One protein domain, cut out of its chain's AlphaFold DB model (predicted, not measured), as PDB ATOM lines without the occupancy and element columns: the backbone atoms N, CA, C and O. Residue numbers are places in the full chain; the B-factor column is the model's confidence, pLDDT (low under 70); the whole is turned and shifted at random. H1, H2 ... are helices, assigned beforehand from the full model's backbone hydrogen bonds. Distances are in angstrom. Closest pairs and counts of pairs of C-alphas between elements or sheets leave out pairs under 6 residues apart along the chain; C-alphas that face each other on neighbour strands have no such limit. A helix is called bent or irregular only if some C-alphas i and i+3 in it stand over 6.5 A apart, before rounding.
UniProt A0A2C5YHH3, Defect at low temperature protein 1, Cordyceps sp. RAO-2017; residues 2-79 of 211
ATOM      1  N   GLN A   2     178.668  88.867 137.216       67.31
ATOM      2  CA  GLN A   2     178.244  90.013 136.381       67.31
ATOM      3  C   GLN A   2     178.293  89.751 134.861       67.31
ATOM      4  O   GLN A   2     177.318  90.017 134.160       67.31
ATOM      5  N   SER A   3     179.386  89.172 134.346       71.62
ATOM      6  CA  SER A   3     179.615  89.014 132.895       71.62
ATOM      7  C   SER A   3     178.571  88.139 132.202       71.62
ATOM      8  O   SER A   3     178.209  88.386 131.058       71.62
ATOM      9  N   ARG A   4     178.014  87.157 132.921       78.69
ATOM     10  CA  ARG A   4     176.968  86.265 132.412       78.69
ATOM     11  C   ARG A   4     175.659  87.027 132.156       78.69
ATOM     12  O   ARG A   4     175.007  86.785 131.150       78.69
ATOM     13  N   ARG A   5     175.317  88.007 133.004       80.19
ATOM     14  CA  ARG A   5     174.134  88.870 132.813       80.19
ATOM     15  C   ARG A   5     174.300  89.806 131.613       80.19
ATOM     16  O   ARG A   5     173.345  90.009 130.870       80.19
ATOM     17  N   VAL A   6     175.505  90.341 131.409       84.25
ATOM     18  CA  VAL A   6     175.812  91.214 130.263       84.25
ATOM     19  C   VAL A   6     175.753  90.429 128.953       84.25
ATOM     20  O   VAL A   6     175.084  90.864 128.022       84.25
ATOM     21  N   LEU A   7     176.355  89.235 128.911       85.62
ATOM     22  CA  LEU A   7     176.286  88.332 127.757       85.62
ATOM     23  C   LEU A   7     174.845  87.983 127.382       85.62
ATOM     24  O   LEU A   7     174.468  88.147 126.226       85.62
ATOM     25  N   PHE A   8     174.017  87.580 128.353       86.62
ATOM     26  CA  PHE A   8     172.603  87.323 128.085       86.62
ATOM     27  C   PHE A   8     171.906  88.566 127.525       86.62
ATOM     28  O   PHE A   8     171.225  88.467 126.511       86.62
ATOM     29  N   ARG A   9     172.121  89.751 128.106       87.19
ATOM     30  CA  ARG A   9     171.500  90.992 127.620       87.19
ATOM     31  C   ARG A   9     171.869  91.313 126.172       87.19
ATOM     32  O   ARG A   9     170.991  91.697 125.405       87.19
ATOM     33  N   VAL A  10     173.139  91.144 125.804       90.81
ATOM     34  CA  VAL A  10     173.623  91.395 124.439       90.81
ATOM     35  C   VAL A  10     173.051  90.368 123.466       90.81
ATOM     36  O   VAL A  10     172.518  90.752 122.432       90.81
ATOM     37  N   VAL A  11     173.083  89.078 123.812       94.50
ATOM     38  CA  VAL A  11     172.542  88.008 122.960       94.50
ATOM     39  C   VAL A  11     171.039  88.184 122.744       94.50
ATOM     40  O   VAL A  11     170.587  88.171 121.602       94.50
ATOM     41  N   TYR A  12     170.271  88.422 123.811       93.38
ATOM     42  CA  TYR A  12     168.842  88.713 123.695       93.38
ATOM     43  C   TYR A  12     168.601  89.971 122.855       93.38
ATOM     44  O   TYR A  12     167.763  89.935 121.961       93.38
ATOM     45  N   GLY A  13     169.352  91.052 123.081       92.25
ATOM     46  CA  GLY A  13     169.246  92.278 122.287       92.25
ATOM     47  C   GLY A  13     169.494  92.047 120.794       92.25
ATOM     48  O   GLY A  13     168.690  92.477 119.973       92.25
ATOM     49  N   CYS A  14     170.550  91.311 120.441       94.88
ATOM     50  CA  CYS A  14     170.870  90.973 119.054       94.88
ATOM     51  C   CYS A  14     169.801  90.083 118.409       94.88
ATOM     52  O   CYS A  14     169.410  90.343 117.275       94.88
ATOM     53  N   ILE A  15     169.298  89.068 119.122       96.12
ATOM     54  CA  ILE A  15     168.226  88.192 118.620       96.12
ATOM     55  C   ILE A  15     166.946  88.995 118.393       96.12
ATOM     56  O   ILE A  15     166.338  88.883 117.334       96.12
ATOM     57  N   TYR A  16     166.548  89.832 119.353       94.31
ATOM     58  CA  TYR A  16     165.369  90.685 119.207       94.31
ATOM     59  C   TYR A  16     165.519  91.675 118.054       94.31
ATOM     60  O   TYR A  16     164.569  91.859 117.300       94.31
ATOM     61  N   LEU A  17     166.697  92.279 117.881       94.19
ATOM     62  CA  LEU A  17     166.968  93.176 116.758       94.19
ATOM     63  C   LEU A  17     166.883  92.426 115.425       94.19
ATOM     64  O   LEU A  17     166.216  92.902 114.511       94.19
ATOM     65  N   LEU A  18     167.496  91.245 115.323       95.88
ATOM     66  CA  LEU A  18     167.427  90.404 114.127       95.88
ATOM     67  C   LEU A  18     165.976  90.051 113.794       95.88
ATOM     68  O   LEU A  18     165.538  90.276 112.667       95.88
ATOM     69  N   LEU A  19     165.218  89.549 114.772       95.00
ATOM     70  CA  LEU A  19     163.805  89.211 114.597       95.00
ATOM     71  C   LEU A  19     162.975  90.436 114.208       95.00
ATOM     72  O   LEU A  19     162.095  90.326 113.362       95.00
ATOM     73  N   TYR A  20     163.267  91.602 114.784       93.94
ATOM     74  CA  TYR A  20     162.596  92.850 114.444       93.94
ATOM     75  C   TYR A  20     162.871  93.271 112.998       93.94
ATOM     76  O   TYR A  20     161.932  93.556 112.261       93.94
ATOM     77  N   VAL A  21     164.133  93.259 112.560       95.62
ATOM     78  CA  VAL A  21     164.506  93.578 111.171       95.62
ATOM     79  C   VAL A  21     163.872  92.588 110.197       95.62
ATOM     80  O   VAL A  21     163.337  93.002 109.172       95.62
ATOM     81  N   LEU A  22     163.874  91.294 110.532       95.31
ATOM     82  CA  LEU A  22     163.223  90.262 109.727       95.31
ATOM     83  C   LEU A  22     161.716  90.505 109.626       95.31
ATOM     84  O   LEU A  22     161.163  90.427 108.536       95.31
ATOM     85  N   LEU A  23     161.060  90.839 110.738       92.88
ATOM     86  CA  LEU A  23     159.628  91.122 110.778       92.88
ATOM     87  C   LEU A  23     159.272  92.367 109.961       92.88
ATOM     88  O   LEU A  23     158.314  92.335 109.196       92.88
ATOM     89  N   VAL A  24     160.062  93.437 110.075       92.12
ATOM     90  CA  VAL A  24     159.909  94.645 109.251       92.12
ATOM     91  C   VAL A  24     160.111  94.312 107.774       92.12
ATOM     92  O   VAL A  24     159.298  94.706 106.944       92.12
ATOM     93  N   GLY A  25     161.141  93.537 107.435       92.00
ATOM     94  CA  GLY A  25     161.365  93.069 106.068       92.00
ATOM     95  C   GLY A  25     160.165  92.290 105.530       92.00
ATOM     96  O   GLY A  25     159.642  92.624 104.471       92.00
ATOM     97  N   LEU A  26     159.667  91.312 106.288       89.81
ATOM     98  CA  LEU A  26     158.521  90.489 105.899       89.81
ATOM     99  C   LEU A  26     157.230  91.314 105.750       89.81
ATOM    100  O   LEU A  26     156.418  91.033 104.871       89.81
ATOM    101  N   LEU A  27     157.071  92.366 106.559       89.19
ATOM    102  CA  LEU A  27     155.972  93.324 106.450       89.19
ATOM    103  C   LEU A  27     156.010  94.093 105.117       89.19
ATOM    104  O   LEU A  27     154.959  94.347 104.532       89.19
ATOM    105  N   PHE A  28     157.204  94.452 104.632       89.44
ATOM    106  CA  PHE A  28     157.392  95.220 103.394       89.44
ATOM    107  C   PHE A  28     157.509  94.363 102.125       89.44
ATOM    108  O   PHE A  28     157.251  94.872 101.035       89.44
ATOM    109  N   VAL A  29     157.841  93.074 102.228       91.81
ATOM    110  CA  VAL A  29     157.927  92.173 101.062       91.81
ATOM    111  C   VAL A  29     156.576  92.041 100.352       91.81
ATOM    112  O   VAL A  29     156.510  92.205  99.137       91.81
ATOM    113  N   THR A  30     155.489  91.818 101.095       87.31
ATOM    114  CA  THR A  30     154.133  91.653 100.538       87.31
ATOM    115  C   THR A  30     153.647  92.864  99.719       87.31
ATOM    116  O   THR A  30     153.212  92.671  98.583       87.31
ATOM    117  N   PRO A  31     153.713  94.117 100.217       85.56
ATOM    118  CA  PRO A  31     153.359  95.280  99.405       85.56
ATOM    119  C   PRO A  31     154.382  95.558  98.300       85.56
ATOM    120  O   PRO A  31     153.992  96.034  97.239       85.56
ATOM    121  N   GLY A  32     155.666  95.250  98.514       85.56
ATOM    122  CA  GLY A  32     156.701  95.396  97.492       85.56
ATOM    123  C   GLY A  32     156.409  94.552  96.249       85.56
ATOM    124  O   GLY A  32     156.470  95.065  95.132       85.56
ATOM    125  N   ASP A  33     156.005  93.297  96.444       86.00
ATOM    126  CA  ASP A  33     155.601  92.402  95.355       86.00
ATOM    127  C   ASP A  33     154.319  92.888  94.655       86.00
ATOM    128  O   ASP A  33     154.248  92.943  93.424       86.00
ATOM    129  N   ALA A  34     153.330  93.352  95.430       85.88
ATOM    130  CA  ALA A  34     152.096  93.921  94.885       85.88
ATOM    131  C   ALA A  34     152.359  95.159  94.005       85.88
ATOM    132  O   ALA A  34     151.766  95.290  92.931       85.88
ATOM    133  N   ILE A  35     153.273  96.043  94.423       86.06
ATOM    134  CA  ILE A  35     153.676  97.226  93.651       86.06
ATOM    135  C   ILE A  35     154.413  96.806  92.375       86.06
ATOM    136  O   ILE A  35     154.072  97.295  91.299       86.06
ATOM    137  N   ALA A  36     155.372  95.879  92.467       86.19
ATOM    138  CA  ALA A  36     156.140  95.408  91.314       86.19
ATOM    139  C   ALA A  36     155.238  94.783  90.236       86.19
ATOM    140  O   ALA A  36     155.351  95.116  89.053       86.19
ATOM    141  N   ARG A  37     154.282  93.939  90.644       85.19
ATOM    142  CA  ARG A  37     153.300  93.328  89.737       85.19
ATOM    143  C   ARG A  37     152.364  94.356  89.108       85.19
ATOM    144  O   ARG A  37     152.042  94.259  87.926       85.19
ATOM    145  N   SER A  38     151.933  95.341  89.889       85.38
ATOM    146  CA  SER A  38     151.054  96.406  89.413       85.38
ATOM    147  C   SER A  38     151.735  97.319  88.392       85.38
ATOM    148  O   SER A  38     151.063  97.802  87.481       85.38
ATOM    149  N   LEU A  39     153.045  97.540  88.534       84.25
ATOM    150  CA  LEU A  39     153.839  98.364  87.624       84.25
ATOM    151  C   LEU A  39     154.061  97.671  86.274       84.25
ATOM    152  O   LEU A  39     153.999  98.321  85.239       84.25
ATOM    153  N   HIS A  40     154.269  96.349  86.270       88.19
ATOM    154  CA  HIS A  40     154.445  95.579  85.032       88.19
ATOM    155  C   HIS A  40     153.163  95.491  84.185       88.19
ATOM    156  O   HIS A  40     153.237  95.352  82.969       88.19
ATOM    157  N   ASN A  41     151.993  95.589  84.825       86.62
ATOM    158  CA  ASN A  41     150.685  95.525  84.168       86.62
ATOM    159  C   ASN A  41     150.062  96.912  83.878       86.62
ATOM    160  O   ASN A  41     148.883  96.961  83.532       86.62
ATOM    161  N   ASP A  42     150.793  98.023  84.061       80.38
ATOM    162  CA  ASP A  42     150.297  99.411  83.906       80.38
ATOM    163  C   ASP A  42     149.022  99.737  84.727       80.38
ATOM    164  O   ASP A  42     148.221 100.617  84.402       80.38
ATOM    165  N   GLN A  43     148.811  99.040  85.847       82.44
ATOM    166  CA  GLN A  43     147.622  99.193  86.695       82.44
ATOM    167  C   GLN A  43     147.844 100.223  87.809       82.44
ATOM    168  O   GLN A  43     147.789  99.905  88.996       82.44
ATOM    169  N   ASN A  44     148.058 101.486  87.443       80.50
ATOM    170  CA  ASN A  44     148.447 102.545  88.389       80.50
ATOM    171  C   ASN A  44     147.464 102.746  89.565       80.50
ATOM    172  O   ASN A  44     147.878 103.170  90.643       80.50
ATOM    173  N   TYR A  45     146.182 102.398  89.406       84.06
ATOM    174  CA  TYR A  45     145.182 102.464  90.482       84.06
ATOM    175  C   TYR A  45     145.501 101.549  91.672       84.06
ATOM    176  O   TYR A  45     145.330 101.958  92.820       84.06
ATOM    177  N   ASN A  46     146.011 100.340  91.421       86.81
ATOM    178  CA  ASN A  46     146.351  99.398  92.488       86.81
ATOM    179  C   ASN A  46     147.530  99.917  93.328       86.81
ATOM    180  O   ASN A  46     147.509  99.797  94.552       86.81
ATOM    181  N   VAL A  47     148.507 100.582  92.698       87.38
ATOM    182  CA  VAL A  47     149.625 101.237  93.400       87.38
ATOM    183  C   VAL A  47     149.121 102.337  94.335       87.38
ATOM    184  O   VAL A  47     149.530 102.391  95.495       87.38
ATOM    185  N   TRP A  48     148.197 103.183  93.869       86.94
ATOM    186  CA  TRP A  48     147.622 104.254  94.689       86.94
ATOM    187  C   TRP A  48     146.846 103.724  95.896       86.94
ATOM    188  O   TRP A  48     146.996 104.259  96.993       86.94
ATOM    189  N   ILE A  49     146.068 102.651  95.731       89.12
ATOM    190  CA  ILE A  49     145.324 102.020  96.834       89.12
ATOM    191  C   ILE A  49     146.288 101.489  97.906       89.12
ATOM    192  O   ILE A  49     146.099 101.743  99.100       89.12
ATOM    193  N   VAL A  50     147.363 100.807  97.492       89.62
ATOM    194  CA  VAL A  50     148.388 100.302  98.418       89.62
ATOM    195  C   VAL A  50     149.098 101.466  99.117       89.62
ATOM    196  O   VAL A  50     149.201 101.462 100.342       89.62
ATOM    197  N   ALA A  51     149.503 102.508  98.389       88.69
ATOM    198  CA  ALA A  51     150.163 103.674  98.974       88.69
ATOM    199  C   ALA A  51     149.283 104.383 100.020       88.69
ATOM    200  O   ALA A  51     149.731 104.637 101.139       88.69
ATOM    201  N   VAL A  52     148.013 104.651  99.694       92.94
ATOM    202  CA  VAL A  52     147.072 105.322 100.605       92.94
ATOM    203  C   VAL A  52     146.819 104.482 101.858       92.94
ATOM    204  O   VAL A  52     146.843 105.021 102.963       92.94
ATOM    205  N   SER A  53     146.631 103.167 101.723       91.69
ATOM    206  CA  SER A  53     146.396 102.294 102.884       91.69
ATOM    207  C   SER A  53     147.583 102.264 103.861       91.69
ATOM    208  O   SER A  53     147.382 102.301 105.079       91.69
ATOM    209  N   PHE A  54     148.821 102.290 103.355       90.19
ATOM    210  CA  PHE A  54     150.022 102.408 104.184       90.19
ATOM    211  C   PHE A  54     150.129 103.768 104.869       90.19
ATOM    212  O   PHE A  54     150.406 103.817 106.067       90.19
ATOM    213  N   VAL A  55     149.861 104.862 104.150       94.12
ATOM    214  CA  VAL A  55     149.848 106.210 104.741       94.12
ATOM    215  C   VAL A  55     148.837 106.283 105.886       94.12
ATOM    216  O   VAL A  55     149.184 106.730 106.978       94.12
ATOM    217  N   VAL A  56     147.618 105.776 105.684       96.50
ATOM    218  CA  VAL A  56     146.584 105.739 106.731       96.50
ATOM    219  C   VAL A  56     147.040 104.900 107.924       96.50
ATOM    220  O   VAL A  56     146.885 105.326 109.068       96.50
ATOM    221  N   THR A  57     147.664 103.747 107.683       93.44
ATOM    222  CA  THR A  57     148.164 102.876 108.756       93.44
ATOM    223  C   THR A  57     149.264 103.563 109.567       93.44
ATOM    224  O   THR A  57     149.219 103.536 110.796       93.44
ATOM    225  N   VAL A  58     150.218 104.238 108.915       93.19
ATOM    226  CA  VAL A  58     151.266 105.015 109.596       93.19
ATOM    227  C   VAL A  58     150.653 106.128 110.442       93.19
ATOM    228  O   VAL A  58     151.025 106.274 111.604       93.19
ATOM    229  N   VAL A  59     149.672 106.863 109.913       97.12
ATOM    230  CA  VAL A  59     148.961 107.907 110.669       97.12
ATOM    231  C   VAL A  59     148.281 107.323 111.909       97.12
ATOM    232  O   VAL A  59     148.444 107.865 113.001       97.12
ATOM    233  N   VAL A  60     147.575 106.196 111.778       96.62
ATOM    234  CA  VAL A  60     146.923 105.520 112.912       96.62
ATOM    235  C   VAL A  60     147.950 105.074 113.956       96.62
ATOM    236  O   VAL A  60     147.763 105.333 115.144       96.62
ATOM    237  N   VAL A  61     149.062 104.463 113.537       95.50
ATOM    238  CA  VAL A  61     150.142 104.040 114.444       95.50
ATOM    239  C   VAL A  61     150.755 105.241 115.169       95.50
ATOM    240  O   VAL A  61     150.937 105.187 116.386       95.50
ATOM    241  N   CYS A  62     151.024 106.340 114.460       95.94
ATOM    242  CA  CYS A  62     151.528 107.575 115.055       95.94
ATOM    243  C   CYS A  62     150.549 108.154 116.081       95.94
ATOM    244  O   CYS A  62     150.976 108.538 117.166       95.94
ATOM    245  N   LEU A  63     149.246 108.180 115.781       96.94
ATOM    246  CA  LEU A  63     148.221 108.657 116.712       96.94
ATOM    247  C   LEU A  63     148.150 107.790 117.972       96.94
ATOM    248  O   LEU A  63     148.198 108.321 119.079       96.94
ATOM    249  N   VAL A  64     148.108 106.462 117.827       96.44
ATOM    250  CA  VAL A  64     148.114 105.534 118.970       96.44
ATOM    251  C   VAL A  64     149.383 105.709 119.805       96.44
ATOM    252  O   VAL A  64     149.314 105.743 121.036       96.44
ATOM    253  N   TYR A  65     150.542 105.868 119.161       95.25
ATOM    254  CA  TYR A  65     151.805 106.108 119.852       95.25
ATOM    255  C   TYR A  65     151.806 107.444 120.604       95.25
ATOM    256  O   TYR A  65     152.202 107.480 121.767       95.25
ATOM    257  N   MET A  66     151.311 108.520 119.984       95.00
ATOM    258  CA  MET A  66     151.174 109.830 120.622       95.00
ATOM    259  C   MET A  66     150.250 109.766 121.835       95.00
ATOM    260  O   MET A  66     150.630 110.239 122.902       95.00
ATOM    261  N   VAL A  67     149.080 109.127 121.716       95.19
ATOM    262  CA  VAL A  67     148.152 108.929 122.842       95.19
ATOM    263  C   VAL A  67     148.829 108.144 123.959       95.19
ATOM    264  O   VAL A  67     148.788 108.557 125.115       95.19
ATOM    265  N   ARG A  68     149.513 107.045 123.627       94.12
ATOM    266  CA  ARG A  68     150.238 106.238 124.612       94.12
ATOM    267  C   ARG A  68     151.319 107.049 125.321       94.12
ATOM    268  O   ARG A  68     151.440 106.963 126.544       94.12
ATOM    269  N   LEU A  69     152.091 107.838 124.575       91.31
ATOM    270  CA  LEU A  69     153.106 108.734 125.123       91.31
ATOM    271  C   LEU A  69     152.464 109.758 126.066       91.31
ATOM    272  O   LEU A  69     152.964 109.969 127.168       91.31
ATOM    273  N   TRP A  70     151.343 110.354 125.664       91.50
ATOM    274  CA  TRP A  70     150.641 111.366 126.449       91.50
ATOM    275  C   TRP A  70     150.092 110.791 127.755       91.50
ATOM    276  O   TRP A  70     150.398 111.321 128.819       91.50
ATOM    277  N   VAL A  71     149.393 109.652 127.692       91.00
ATOM    278  CA  VAL A  71     148.862 108.939 128.867       91.00
ATOM    279  C   VAL A  71     149.981 108.505 129.811       91.00
ATOM    280  O   VAL A  71     149.852 108.632 131.023       91.00
ATOM    281  N   THR A  72     151.110 108.028 129.284       87.31
ATOM    282  CA  THR A  72     152.248 107.625 130.127       87.31
ATOM    283  C   THR A  72     152.859 108.834 130.834       87.31
ATOM    284  O   THR A  72     153.197 108.756 132.013       87.31
ATOM    285  N   LYS A  73     152.970 109.978 130.146       86.38
ATOM    286  CA  LYS A  73     153.486 111.216 130.744       86.38
ATOM    287  C   LYS A  73     152.545 111.773 131.808       86.38
ATOM    288  O   LYS A  73     153.024 112.185 132.860       86.38
ATOM    289  N   THR A  74     151.236 111.764 131.571       85.38
ATOM    290  CA  THR A  74     150.261 112.218 132.573       85.38
ATOM    291  C   THR A  74     150.188 111.264 133.762       85.38
ATOM    292  O   THR A  74     150.157 111.729 134.899       85.38
ATOM    293  N   ALA A  75     150.270 109.950 133.532       83.38
ATOM    294  CA  ALA A  75     150.349 108.955 134.598       83.38
ATOM    295  C   ALA A  75     151.586 109.172 135.484       83.38
ATOM    296  O   ALA A  75     151.449 109.242 136.703       83.38
ATOM    297  N   LEU A  76     152.769 109.379 134.891       73.56
ATOM    298  CA  LEU A  76     154.004 109.686 135.629       73.56
ATOM    299  C   LEU A  76     153.912 111.001 136.415       73.56
ATOM    300  O   LEU A  76     154.448 111.087 137.515       73.56
ATOM    301  N   GLY A  77     153.215 112.008 135.879       72.31
ATOM    302  CA  GLY A  77     152.984 113.277 136.574       72.31
ATOM    303  C   GLY A  77     152.048 113.164 137.783       72.31
ATOM    304  O   GLY A  77     152.118 114.000 138.678       72.31
ATOM    305  N   SER A  78     151.193 112.138 137.822       75.31
ATOM    306  CA  SER A  78     150.234 111.903 138.912       75.31
ATOM    307  C   SER A  78     150.772 111.035 140.055       75.31
ATOM    308  O   SER A  78     150.123 110.932 141.093       75.31
ATOM    309  N   ILE A  79     151.945 110.411 139.884       74.25
ATOM    310  CA  ILE A  79     152.578 109.626 140.948       74.25
ATOM    311  C   ILE A  79     153.111 110.610 141.998       74.25
ATOM    312  O   ILE A  79     153.990 111.413 141.670       74.25
TER     313      ILE A  79
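Overview. This is residues 2 to 79 of the 211 residues of the protein "Defect at low temperature protein 1" of Cordyceps sp. RAO-2017 (UniProt A0A2C5YHH3). Two long helices, H1 and H2, make an open, flat V, meeting near the tight link that joins them and spreading apart toward the two ends of the printed part. The printed part has 78 residues, with H1 before H2 and no named strand. It is all helix and extended, with a radius of gyration of the C-alphas of 19.8 A and spans of 59 by 37 by 8 A.

Arrangement. H1, residues 2 to 40, and H2, residues 44 to 78, form a helical hairpin. They touch with residues 31 to 39 of H1 and 44 to 50 of H2 alone; the closest C-alphas, of Ile 35 and Val 47, are 5.7 A apart. They run opposite ways at a shallow tilt of 31 degrees. Residues 2 to 30 and 55 to 79 stand free. In H2 every O i to N i+4 pair is within hydrogen-bond range, in H1 33 of 35.

Along the chain. H1 measures 56.9 A from C-alpha 2 at (178.244, 90.013, 136.381) to C-alpha 40, with a kink of 27 degrees near residue 29. It is neither bent nor irregular, but only just: C-alphas 27 and 30 are 6.4 A apart. H2 measures 51.4 A and ends with C-alpha 78 at (150.234, 111.903, 138.912).

Size, cuts and confidence. The C-alphas farthest apart, of Gln 2 and Asp 42, are 60.2 A apart. The printed part has no cut. Its mean pLDDT is 88.7, and residue 2 is under 70.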